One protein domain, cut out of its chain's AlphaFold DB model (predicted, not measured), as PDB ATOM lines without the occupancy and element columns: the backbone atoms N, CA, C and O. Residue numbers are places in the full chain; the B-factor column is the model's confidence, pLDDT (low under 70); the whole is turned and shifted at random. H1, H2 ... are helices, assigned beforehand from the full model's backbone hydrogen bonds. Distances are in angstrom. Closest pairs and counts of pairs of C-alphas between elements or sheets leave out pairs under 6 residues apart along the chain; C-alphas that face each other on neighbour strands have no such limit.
ATOM      1  N   ALA A   4      20.189  22.462  36.261       71.94
ATOM      2  CA  ALA A   4      21.288  21.746  35.623       71.94
ATOM      3  C   ALA A   4      21.798  22.347  34.300       71.94
ATOM      4  O   ALA A   4      22.929  22.051  33.939       71.94
ATOM      5  N   LEU A   5      21.010  23.123  33.543       85.25
ATOM      6  CA  LEU A   5      21.411  23.486  32.171       85.25
ATOM      7  C   LEU A   5      22.554  24.504  32.140       85.25
ATOM      8  O   LEU A   5      23.565  24.254  31.488       85.25
ATOM      9  N   ILE A   6      22.428  25.605  32.885       88.81
ATOM     10  CA  ILE A   6      23.507  26.594  32.990       88.81
ATOM     11  C   ILE A   6      24.744  26.012  33.669       88.81
ATOM     12  O   ILE A   6      25.851  26.259  33.214       88.81
ATOM     13  N   ILE A   7      24.577  25.186  34.705       91.19
ATOM     14  CA  ILE A   7      25.714  24.564  35.395       91.19
ATOM     15  C   ILE A   7      26.469  23.626  34.449       91.19
ATOM     16  O   ILE A   7      27.680  23.746  34.342       91.19
ATOM     17  N   LYS A   8      25.765  22.794  33.668       90.44
ATOM     18  CA  LYS A   8      26.388  21.956  32.629       90.44
ATOM     19  C   LYS A   8      27.120  22.776  31.572       90.44
ATOM     20  O   LYS A   8      28.188  22.368  31.127       90.44
ATOM     21  N   LEU A   9      26.548  23.909  31.156       91.12
ATOM     22  CA  LEU A   9      27.224  24.816  30.234       91.12
ATOM     23  C   LEU A   9      28.513  25.343  30.874       91.12
ATOM     24  O   LEU A   9      29.577  25.199  30.286       91.12
ATOM     25  N   LEU A  10      28.446  25.870  32.095       91.50
ATOM     26  CA  LEU A  10      29.613  26.378  32.817       91.50
ATOM     27  C   LEU A  10      30.688  25.302  33.034       91.50
ATOM     28  O   LEU A  10      31.858  25.585  32.804       91.50
ATOM     29  N   ASP A  11      30.305  24.071  33.382       91.50
ATOM     30  CA  ASP A  11      31.218  22.922  33.480       91.50
ATOM     31  C   ASP A  11      31.916  22.641  32.137       91.50
ATOM     32  O   ASP A  11      33.117  22.393  32.092       91.50
ATOM     33  N   SER A  12      31.181  22.711  31.019       91.12
ATOM     34  CA  SER A  12      31.761  22.499  29.684       91.12
ATOM     35  C   SER A  12      32.708  23.621  29.246       91.12
ATOM     36  O   SER A  12      33.628  23.386  28.464       91.12
ATOM     37  N   LEU A  13      32.500  24.841  29.753       90.50
ATOM     38  CA  LEU A  13      33.344  25.998  29.459       90.50
ATOM     39  C   LEU A  13      34.559  26.081  30.388       90.50
ATOM     40  O   LEU A  13      35.568  26.663  29.994       90.50
ATOM     41  N   GLU A  14      34.488  25.490  31.584       91.25
ATOM     42  CA  GLU A  14      35.548  25.504  32.597       91.25
ATOM     43  C   GLU A  14      36.888  25.035  32.026       91.25
ATOM     44  O   GLU A  14      37.889  25.734  32.162       91.25
ATOM     45  N   SER A  15      36.900  23.929  31.276       88.50
ATOM     46  CA  SER A  15      38.127  23.403  30.662       88.50
ATOM     47  C   SER A  15      38.790  24.379  29.683       88.50
ATOM     48  O   SER A  15      39.989  24.292  29.450       88.50
ATOM     49  N   SER A  16      38.030  25.323  29.119       87.38
ATOM     50  CA  SER A  16      38.540  26.350  28.198       87.38
ATOM     51  C   SER A  16      39.141  27.567  28.913       87.38
ATOM     52  O   SER A  16      39.641  28.479  28.249       87.38
ATOM     53  N   VAL A  17      39.060  27.613  30.247       88.31
ATOM     54  CA  VAL A  17      39.574  28.705  31.089       88.31
ATOM     55  C   VAL A  17      40.519  28.235  32.196       88.31
ATOM     56  O   VAL A  17      41.289  29.053  32.692       88.31
ATOM     57  N   THR A  18      40.536  26.946  32.554       81.62
ATOM     58  CA  THR A  18      41.399  26.397  33.620       81.62
ATOM     59  C   THR A  18      42.893  26.683  33.412       81.62
ATOM     60  O   THR A  18      43.624  26.846  34.385       81.62
ATOM     61  N   GLU A  19      43.353  26.778  32.164       83.00
ATOM     62  CA  GLU A  19      44.766  27.013  31.829       83.00
ATOM     63  C   GLU A  19      45.222  28.473  32.026       83.00
ATOM     64  O   GLU A  19      46.419  28.759  31.995       83.00
ATOM     65  N   LEU A  20      44.287  29.405  32.240       88.81
ATOM     66  CA  LEU A  20      44.592  30.826  32.411       88.81
ATOM     67  C   LEU A  20      45.080  31.115  33.834       88.81
ATOM     68  O   LEU A  20      44.606  30.519  34.809       88.81
ATOM     69  N   GLN A  21      46.040  32.030  33.962       82.88
ATOM     70  CA  GLN A  21      46.773  32.216  35.216       82.88
ATOM     71  C   GLN A  21      46.041  33.129  36.191       82.88
ATOM     72  O   GLN A  21      46.086  32.889  37.399       82.88
ATOM     73  N   THR A  22      45.361  34.155  35.680       90.06
ATOM     74  CA  THR A  22      44.718  35.167  36.519       90.06
ATOM     75  C   THR A  22      43.192  35.039  36.498       90.06
ATOM     76  O   THR A  22      42.608  34.647  35.479       90.06
ATOM     77  N   PRO A  23      42.509  35.372  37.607       90.44
ATOM     78  CA  PRO A  23      41.052  35.468  37.630       90.44
ATOM     79  C   PRO A  23      40.496  36.413  36.559       90.44
ATOM     80  O   PRO A  23      39.453  36.141  35.973       90.44
ATOM     81  N   GLU A  24      41.198  37.500  36.250       91.06
ATOM     82  CA  GLU A  24      40.795  38.479  35.244       91.06
ATOM     83  C   GLU A  24      40.810  37.878  33.830       91.06
ATOM     84  O   GLU A  24      39.853  38.051  33.074       91.06
ATOM     85  N   GLU A  25      41.848  37.110  33.482       91.12
ATOM     86  CA  GLU A  25      41.915  36.389  32.205       91.12
ATOM     87  C   GLU A  25      40.795  35.352  32.093       91.12
ATOM     88  O   GLU A  25      40.129  35.258  31.055       91.12
ATOM     89  N   ARG A  26      40.552  34.597  33.173       92.56
ATOM     90  CA  ARG A  26      39.464  33.609  33.235       92.56
ATOM     91  C   ARG A  26      38.102  34.263  33.075       92.56
ATOM     92  O   ARG A  26      37.292  33.765  32.297       92.56
ATOM     93  N   ALA A  27      37.863  35.382  33.754       92.00
ATOM     94  CA  ALA A  27      36.626  36.147  33.658       92.00
ATOM     95  C   ALA A  27      36.395  36.657  32.229       92.00
ATOM     96  O   ALA A  27      35.342  36.383  31.653       92.00
ATOM     97  N   ALA A  28      37.398  37.297  31.621       91.75
ATOM     98  CA  ALA A  28      37.299  37.830  30.264       91.75
ATOM     99  C   ALA A  28      37.052  36.726  29.219       91.75
ATOM    100  O   ALA A  28      36.215  36.868  28.322       91.75
ATOM    101  N   LYS A  29      37.749  35.588  29.339       92.75
ATOM    102  CA  LYS A  29      37.559  34.448  28.435       92.75
ATOM    103  C   LYS A  29      36.194  33.791  28.630       92.75
ATOM    104  O   LYS A  29      35.520  33.510  27.639       92.75
ATOM    105  N   LEU A  30      35.769  33.576  29.876       93.12
ATOM    106  CA  LEU A  30      34.468  32.990  30.194       93.12
ATOM    107  C   LEU A  30      33.318  33.878  29.707       93.12
ATOM    108  O   LEU A  30      32.357  33.371  29.133       93.12
ATOM    109  N   LYS A  31      33.445  35.200  29.868       93.38
ATOM    110  CA  LYS A  31      32.499  36.186  29.338       93.38
ATOM    111  C   LYS A  31      32.304  36.016  27.837       93.38
ATOM    112  O   LYS A  31      31.176  35.844  27.389       93.38
ATOM    113  N   LYS A  32      33.402  35.968  27.076       93.31
ATOM    114  CA  LYS A  32      33.354  35.789  25.620       93.31
ATOM    115  C   LYS A  32      32.651  34.487  25.214       93.31
ATOM    116  O   LYS A  32      31.800  34.500  24.333       93.31
ATOM    117  N   LEU A  33      32.963  33.374  25.881       93.38
ATOM    118  CA  LEU A  33      32.330  32.074  25.607       93.38
ATOM    119  C   LEU A  33      30.821  32.082  25.909       93.38
ATOM    120  O   LEU A  33      30.021  31.479  25.189       93.38
ATOM    121  N   LEU A  34      30.413  32.788  26.964       93.06
ATOM    122  CA  LEU A  34      29.004  32.970  27.308       93.06
ATOM    123  C   LEU A  34      28.281  33.905  26.329       93.06
ATOM    124  O   LEU A  34      27.122  33.655  26.014       93.06
ATOM    125  N   GLU A  35      28.937  34.945  25.814       91.69
ATOM    126  CA  GLU A  35      28.393  35.809  24.756       91.69
ATOM    127  C   GLU A  35      28.179  35.038  23.444       91.69
ATOM    128  O   GLU A  35      27.125  35.176  22.819       91.69
ATOM    129  N   GLU A  36      29.131  34.182  23.062       90.94
ATOM    130  CA  GLU A  36      29.011  33.267  21.918       90.94
ATOM    131  C   GLU A  36      27.820  32.313  22.115       90.94
ATOM    132  O   GLU A  36      26.918  32.254  21.276       90.94
ATOM    133  N   SER A  37      27.731  31.677  23.289       88.44
ATOM    134  CA  SER A  37      26.603  30.805  23.655       88.44
ATOM    135  C   SER A  37      25.264  31.551  23.633       88.44
ATOM    136  O   SER A  37      24.241  31.015  23.198       88.44
ATOM    137  N   LEU A  38      25.239  32.806  24.091       87.44
ATOM    138  CA  LEU A  38      24.042  33.643  24.069       87.44
ATOM    139  C   LEU A  38      23.604  33.942  22.635       87.44
ATOM    140  O   LEU A  38      22.407  33.941  22.354       87.44
ATOM    141  N   HIS A  39      24.550  34.212  21.735       84.94
ATOM    142  CA  HIS A  39      24.262  34.487  20.332       84.94
ATOM    143  C   HIS A  39      23.643  33.271  19.633       84.94
ATOM    144  O   HIS A  39      22.626  33.409  18.954       84.94
ATOM    145  N   GLU A  40      24.180  32.075  19.875       81.94
ATOM    146  CA  GLU A  40      23.640  30.821  19.334       81.94
ATOM    147  C   GLU A  40      22.213  30.538  19.825       81.94
ATOM    148  O   GLU A  40      21.348  30.119  19.051       81.94
ATOM    149  N   ASN A  41      21.938  30.826  21.101       76.12
ATOM    150  CA  ASN A  41      20.632  30.586  21.718       76.12
ATOM    151  C   ASN A  41      19.601  31.700  21.447       76.12
ATOM    152  O   ASN A  41      18.398  31.458  21.562       76.12
ATOM    153  N   LYS A  42      20.035  32.901  21.032       68.44
ATOM    154  CA  LYS A  42      19.164  34.047  20.694       68.44
ATOM    155  C   LYS A  42      18.419  33.915  19.367       68.44
ATOM    156  O   LYS A  42      17.518  34.720  19.127       68.44
ATOM    157  N   ASN A  43      18.727  32.921  18.531       62.25
ATOM    158  CA  ASN A  43      17.981  32.614  17.300       62.25
ATOM    159  C   ASN A  43      16.605  31.989  17.607       62.25
ATOM    160  O   ASN A  43      16.271  30.879  17.189       62.25
ATOM    161  N   TYR A  44      15.802  32.720  18.375       58.12
ATOM    162  CA  TYR A  44      14.466  32.360  18.801       58.12
ATOM    163  C   TYR A  44      13.462  32.810  17.742       58.12
ATOM    164  O   TYR A  44      13.194  34.000  17.567       58.12
ATOM    165  N   ASN A  45      12.888  31.853  17.016       53.69
ATOM    166  CA  ASN A  45      11.853  32.155  16.038       53.69
ATOM    167  C   ASN A  45      10.476  32.123  16.723       53.69
ATOM    168  O   ASN A  45       9.792  31.097  16.712       53.69
ATOM    169  N   SER A  71      22.503  35.346  30.581       88.81
ATOM    170  CA  SER A  71      22.428  36.796  30.814       88.81
ATOM    171  C   SER A  71      22.709  37.167  32.275       88.81
ATOM    172  O   SER A  71      23.328  38.191  32.552       88.81
ATOM    173  N   THR A  72      22.275  36.333  33.219       88.12
ATOM    174  CA  THR A  72      22.564  36.506  34.649       88.12
ATOM    175  C   THR A  72      24.046  36.273  34.939       88.12
ATOM    176  O   THR A  72      24.660  37.057  35.659       88.12
ATOM    177  N   SER A  73      24.634  35.245  34.327       90.69
ATOM    178  CA  SER A  73      26.058  34.922  34.456       90.69
ATOM    179  C   SER A  73      26.949  36.052  33.939       90.69
ATOM    180  O   SER A  73      27.886  36.452  34.623       90.69
ATOM    181  N   LEU A  74      26.611  36.635  32.785       91.56
ATOM    182  CA  LEU A  74      27.327  37.782  32.220       91.56
ATOM    183  C   LEU A  74      27.322  38.987  33.168       91.56
ATOM    184  O   LEU A  74      28.375  39.566  33.407       91.56
ATOM    185  N   LYS A  75      26.182  39.307  33.792       89.50
ATOM    186  CA  LYS A  75      26.101  40.400  34.779       89.50
ATOM    187  C   LYS A  75      26.986  40.161  36.003       89.50
ATOM    188  O   LYS A  75      27.554  41.109  36.538       89.50
ATOM    189  N   ILE A  76      27.088  38.913  36.470       89.50
ATOM    190  CA  ILE A  76      27.968  38.556  37.594       89.50
ATOM    191  C   ILE A  76      29.429  38.770  37.192       89.50
ATOM    192  O   ILE A  76      30.189  39.364  37.954       89.50
ATOM    193  N   ILE A  77      29.810  38.334  35.988       90.88
ATOM    194  CA  ILE A  77      31.172  38.501  35.477       90.88
ATOM    195  C   ILE A  77      31.508  39.985  35.286       90.88
ATOM    196  O   ILE A  77      32.553  40.423  35.745       90.88
ATOM    197  N   GLU A  78      30.615  40.786  34.705       90.12
ATOM    198  CA  GLU A  78      30.799  42.241  34.569       90.12
ATOM    199  C   GLU A  78      30.947  42.935  35.929       90.12
ATOM    200  O   GLU A  78      31.753  43.853  36.107       90.12
ATOM    201  N   HIS A  79      30.182  42.489  36.928       88.12
ATOM    202  CA  HIS A  79      30.331  42.994  38.284       88.12
ATOM    203  C   HIS A  79      31.683  42.612  38.894       88.12
ATOM    204  O   HIS A  79      32.310  43.440  39.556       88.12
ATOM    205  N   PHE A  80      32.164  41.397  38.641       89.50
ATOM    206  CA  PHE A  80      33.499  40.977  39.045       89.50
ATOM    207  C   PHE A  80      34.591  41.799  38.345       89.50
ATOM    208  O   PHE A  80      35.464  42.323  39.026       89.50
ATOM    209  N   GLU A  81      34.504  42.008  37.029       88.56
ATOM    210  CA  GLU A  81      35.454  42.833  36.264       88.56
ATOM    211  C   GLU A  81      35.532  44.276  36.791       88.56
ATOM    212  O   GLU A  81      36.601  44.884  36.796       88.56
ATOM    213  N   THR A  82      34.410  44.834  37.260       87.38
ATOM    214  CA  THR A  82      34.346  46.219  37.762       87.38
ATOM    215  C   THR A  82      34.697  46.367  39.242       87.38
ATOM    216  O   THR A  82      35.239  47.398  39.637       87.38
ATOM    217  N   SER A  83      34.372  45.379  40.080       86.94
ATOM    218  CA  SER A  83      34.470  45.489  41.546       86.94
ATOM    219  C   SER A  83      35.461  44.523  42.201       86.94
ATOM    220  O   SER A  83      35.735  44.648  43.397       86.94
ATOM    221  N   GLY A  84      35.954  43.533  41.455       85.06
ATOM    222  CA  GLY A  84      36.722  42.395  41.966       85.06
ATOM    223  C   GLY A  84      35.902  41.431  42.830       85.06
ATOM    224  O   GLY A  84      36.473  40.617  43.554       85.06
ATOM    225  N   LYS A  85      34.565  41.541  42.833       84.56
ATOM    226  CA  LYS A  85      33.668  40.754  43.691       84.56
ATOM    227  C   LYS A  85      32.555  40.100  42.881       84.56
ATOM    228  O   LYS A  85      31.990  40.691  41.975       84.56
ATOM    229  N   PHE A  86      32.177  38.895  43.292       79.88
ATOM    230  CA  PHE A  86      31.072  38.119  42.714       79.88
ATOM    231  C   PHE A  86      29.678  38.568  43.179       79.88
ATOM    232  O   PHE A  86      28.658  38.086  42.698       79.88
ATOM    233  N   ASN A  87      29.602  39.470  44.159       71.00
ATOM    234  CA  ASN A  87      28.352  39.734  44.855       71.00
ATOM    235  C   ASN A  87      27.567  40.893  44.227       71.00
ATOM    236  O   ASN A  87      27.726  42.042  44.630       71.00
ATOM    237  N   LEU A  88      26.674  40.585  43.285       63.16
ATOM    238  CA  LEU A  88      25.650  41.527  42.827       63.16
ATOM    239  C   LEU A  88      24.667  41.808  43.976       63.16
ATOM    240  O   LEU A  88      23.668  41.111  44.130       63.16
ATOM    241  N   LEU A  89      24.911  42.853  44.767       57.28
ATOM    242  CA  LEU A  89      24.024  43.282  45.863       57.28
ATOM    243  C   LEU A  89      22.625  43.772  45.417       57.28
ATOM    244  O   LEU A  89      21.915  44.392  46.203       57.28
ATOM    245  N   SER A  90      22.189  43.532  44.179       50.00
ATOM    246  CA  SER A  90      20.970  44.156  43.657       50.00
ATOM    247  C   SER A  90      20.397  43.511  42.391       50.00
ATOM    248  O   SER A  90      19.890  44.215  41.518       50.00
ATOM    249  N   ILE A  91      20.365  42.177  42.284       51.78
ATOM    250  CA  ILE A  91      19.214  41.610  41.558       51.78
ATOM    251  C   ILE A  91      18.043  41.746  42.527       51.78
ATOM    252  O   ILE A  91      18.162  41.219  43.635       51.78
ATOM    253  N   PRO A  92      16.962  42.480  42.190       46.38
ATOM    254  CA  PRO A  92      15.805  42.568  43.063       46.38
ATOM    255  C   PRO A  92      15.352  41.143  43.345       46.38
ATOM    256  O   PRO A  92      14.810  40.459  42.473       46.38
ATOM    257  N   GLN A  93      15.650  40.681  44.559       48.88
ATOM    258  CA  GLN A  93      15.132  39.440  45.083       48.88
ATOM    259  C   GLN A  93      13.647  39.695  45.263       48.88
ATOM    260  O   GLN A  93      13.195  40.122  46.323       48.88
ATOM    261  N   ASN A  94      12.878  39.510  44.189       47.66
ATOM    262  CA  ASN A  94      11.452  39.320  44.323       47.66
ATOM    263  C   ASN A  94      11.308  38.206  45.358       47.66
ATOM    264  O   ASN A  94      11.755  37.082  45.127       47.66
ATOM    265  N   GLN A  95      10.748  38.562  46.512       47.72
ATOM    266  CA  GLN A  95      10.622  37.770  47.739       47.72
ATOM    267  C   GLN A  95       9.749  36.505  47.568       47.72
ATOM    268  O   GLN A  95       9.180  36.002  48.530       47.72
ATOM    269  N   PHE A  96       9.610  35.985  46.346       51.34
ATOM    270  CA  PHE A  96       8.542  35.079  45.947       51.34
ATOM    271  C   PHE A  96       8.996  33.725  45.391       51.34
ATOM    272  O   PHE A  96       8.136  32.892  45.128       51.34
ATOM    273  N   SER A  97      10.295  33.412  45.288       63.38
ATOM    274  CA  SER A  97      10.679  31.992  45.221       63.38
ATOM    275  C   SER A  97      12.086  31.727  45.752       63.38
ATOM    276  O   SER A  97      13.078  32.235  45.228       63.38
ATOM    277  N   LYS A  98      12.159  30.879  46.781       69.19
ATOM    278  CA  LYS A  98      13.397  30.290  47.309       69.19
ATOM    279  C   LYS A  98      14.233  29.644  46.193       69.19
ATOM    280  O   LYS A  98      15.450  29.781  46.176       69.19
ATOM    281  N   ASP A  99      13.561  29.045  45.212       71.56
ATOM    282  CA  ASP A  99      14.181  28.367  44.072       71.56
ATOM    283  C   ASP A  99      15.007  29.297  43.173       71.56
ATOM    284  O   ASP A  99      16.084  28.904  42.723       71.56
ATOM    285  N   LEU A 100      14.543  30.532  42.925       71.81
ATOM    286  CA  LEU A 100      15.299  31.523  42.148       71.81
ATOM    287  C   LEU A 100      16.559  31.973  42.891       71.81
ATOM    288  O   LEU A 100      17.610  32.103  42.267       71.81
ATOM    289  N   SER A 101      16.463  32.174  44.210       76.62
ATOM    290  CA  SER A 101      17.625  32.535  45.033       76.62
ATOM    291  C   SER A 101      18.660  31.415  45.022       76.62
ATOM    292  O   SER A 101      19.812  31.653  44.687       76.62
ATOM    293  N   GLU A 102      18.241  30.172  45.278       79.38
ATOM    294  CA  GLU A 102      19.149  29.022  45.254       79.38
ATOM    295  C   GLU A 102      19.802  28.821  43.880       79.38
ATOM    296  O   GLU A 102      20.961  28.407  43.789       79.38
ATOM    297  N   LYS A 103      19.068  29.092  42.795       80.50
ATOM    298  CA  LYS A 103      19.602  29.030  41.431       80.50
ATOM    299  C   LYS A 103      20.659  30.109  41.204       80.50
ATOM    300  O   LYS A 103      21.729  29.799  40.687       80.50
ATOM    301  N   PHE A 104      20.379  31.343  41.618       83.19
ATOM    302  CA  PHE A 104      21.333  32.443  41.543       83.19
ATOM    303  C   PHE A 104      22.601  32.143  42.350       83.19
ATOM    304  O   PHE A 104      23.700  32.253  41.811       83.19
ATOM    305  N   ASP A 105      22.451  31.679  43.592       85.31
ATOM    306  CA  ASP A 105      23.573  31.306  44.454       85.31
ATOM    307  C   ASP A 105      24.419  30.198  43.817       85.31
ATOM    308  O   ASP A 105      25.646  30.265  43.843       85.31
ATOM    309  N   SER A 106      23.781  29.217  43.172       87.81
ATOM    310  CA  SER A 106      24.480  28.137  42.464       87.81
ATOM    311  C   SER A 106      25.296  28.653  41.274       87.81
ATOM    312  O   SER A 106      26.451  28.265  41.113       87.81
ATOM    313  N   ILE A 107      24.719  29.538  40.451       88.94
ATOM    314  CA  ILE A 107      25.428  30.173  39.327       88.94
ATOM    315  C   ILE A 107      26.606  30.990  39.860       88.94
ATOM    316  O   ILE A 107      27.725  30.855  39.374       88.94
ATOM    317  N   ASN A 108      26.367  31.798  40.892       88.94
ATOM    318  CA  ASN A 108      27.380  32.656  41.487       88.94
ATOM    319  C   ASN A 108      28.553  31.854  42.065       88.94
ATOM    320  O   ASN A 108      29.714  32.167  41.806       88.94
ATOM    321  N   LEU A 109      28.251  30.782  42.803       90.12
ATOM    322  CA  LEU A 109      29.254  29.856  43.315       90.12
ATOM    323  C   LEU A 109      30.045  29.221  42.173       90.12
ATOM    324  O   LEU A 109      31.269  29.258  42.215       90.12
ATOM    325  N   LYS A 110      29.383  28.700  41.136       91.81
ATOM    326  CA  LYS A 110      30.084  28.044  40.026       91.81
ATOM    327  C   LYS A 110      30.985  29.011  39.254       91.81
ATOM    328  O   LYS A 110      32.121  28.669  38.945       91.81
ATOM    329  N   LEU A 111      30.520  30.230  38.985       91.38
ATOM    330  CA  LEU A 111      31.336  31.267  38.346       91.38
ATOM    331  C   LEU A 111      32.558  31.618  39.190       91.38
ATOM    332  O   LEU A 111      33.663  31.714  38.658       91.38
ATOM    333  N   LYS A 112      32.369  31.750  40.506       91.75
ATOM    334  CA  LYS A 112      33.462  31.977  41.444       91.75
ATOM    335  C   LYS A 112      34.483  30.842  41.403       91.75
ATOM    336  O   LYS A 112      35.672  31.128  41.353       91.75
ATOM    337  N   GLN A 113      34.037  29.586  41.376       91.56
ATOM    338  CA  GLN A 113      34.933  28.429  41.289       91.56
ATOM    339  C   GLN A 113      35.782  28.467  40.017       91.56
ATOM    340  O   GLN A 113      37.003  28.354  40.086       91.56
ATOM    341  N   ILE A 114      35.150  28.710  38.866       91.75
ATOM    342  CA  ILE A 114      35.835  28.764  37.569       91.75
ATOM    343  C   ILE A 114      36.855  29.911  37.529       91.75
ATOM    344  O   ILE A 114      37.991  29.734  37.091       91.75
ATOM    345  N   ILE A 115      36.458  31.101  37.977       90.88
ATOM    346  CA  ILE A 115      37.276  32.311  37.852       90.88
ATOM    347  C   ILE A 115      38.364  32.371  38.930       90.88
ATOM    348  O   ILE A 115      39.526  32.618  38.620       90.88
ATOM    349  N   GLU A 116      38.047  32.094  40.194       89.81
ATOM    350  CA  GLU A 116      39.057  32.076  41.260       89.81
ATOM    351  C   GLU A 116      39.912  30.795  41.235       89.81
ATOM    352  O   GLU A 116      41.009  30.788  41.795       89.81
ATOM    353  N   GLY A 117      39.457  29.733  40.557       78.19
ATOM    354  CA  GLY A 117      40.132  28.432  40.493       78.19
ATOM    355  C   GLY A 117      40.126  27.684  41.829       78.19
ATOM    356  O   GLY A 117      41.147  27.099  42.194       78.19
TER     357      GLY A 117
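What this domain is: This is residues 4 to 45 and 71 to 117 of the 118 residues of an uncharacterized protein of Bacteroidetes bacterium GWF2_42_66 (UniProt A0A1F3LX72). Two pairs of helices make two crossed layers: H1 and H4 lie side by side and run the same way in one layer, and H2 and H3 lie side by side and run opposite ways in the other. Residues 39 to 45, of which 39 to 41 belong to H2, stick out from the body, and so do residues 94 to 100, of which 98 to 100 belong to H4. The printed part has 89 residues, with four named helices in the order H1, H2, H3, H4 and no named strand; its class is all helix. It is compact, with a radius of gyration of the C-alphas of 13.2 A, and its C-alphas span 40 by 36 by 22 A.

How they stand to each other: H1, residues 4 to 14, touches residues 107 to 114 of H4, residues 98 to 116, at a shallow tilt of 6 degrees, the same way; their closest C-alphas, of Glu 14 and Ile 114, are 6.0 A apart. H2, residues 23 to 41, only just touches H1, with 3 pairs of C-alphas within 8 A and with its residues 30 to 33 alone; the closest are Leu 13 and Leu 30, 7.1 A, at a steep tilt of 51 degrees. H3, residues 71 to 83, touches H2 at a shallow tilt of 24 degrees, opposite ways, with the C-alphas of Lys 31 and Leu 74 closest at 6.1 A. Residues 23 to 27 of H2 touch residues 114 to 116 of H4 at a steep tilt of 52 degrees, opposite ways; the closest C-alphas are those of Pro 23 and Ile 115, 4.9 A. Residues 73 to 77 of H3 touch residues 107 to 111 of H4 at a steep tilt of 52 degrees, the same way, with the C-alphas of Ser 73 and Ile 107 closest at 6.8 A. H1 and H3 are apart. The helix packing is part aligned, part crossed: of the 5 pairs that touch, 2 are at a shallow tilt. In H1, H2, H3 and H4 every O i to N i+4 pair is within hydrogen-bond range.

Where its parts are: H1 begins at C-alpha 4, (21.288, 21.746, 35.623), and is 15.1 A long from first to last C-alpha. H2 measures 26.3 A in the same way, H3 18.3 A and H4 26.4 A. H3 begins at C-alpha 71, (22.428, 36.796, 30.814), and H4 ends at C-alpha 116, (39.057, 32.076, 41.260).

The domain as a whole: The two C-alphas farthest apart are those of Gln 21 and Asn 45, 39.8 A. Residues 46 to 70 are cut out, and C-alphas 45 and 71 are 18.8 A apart across the cut. The link from H1 to H2 is short, and the link from H3 to H4, residues 84 to 97, is long. The mean pLDDT of the printed part is 82.2, with residues 42 to 45 and 88 to 98 under 70.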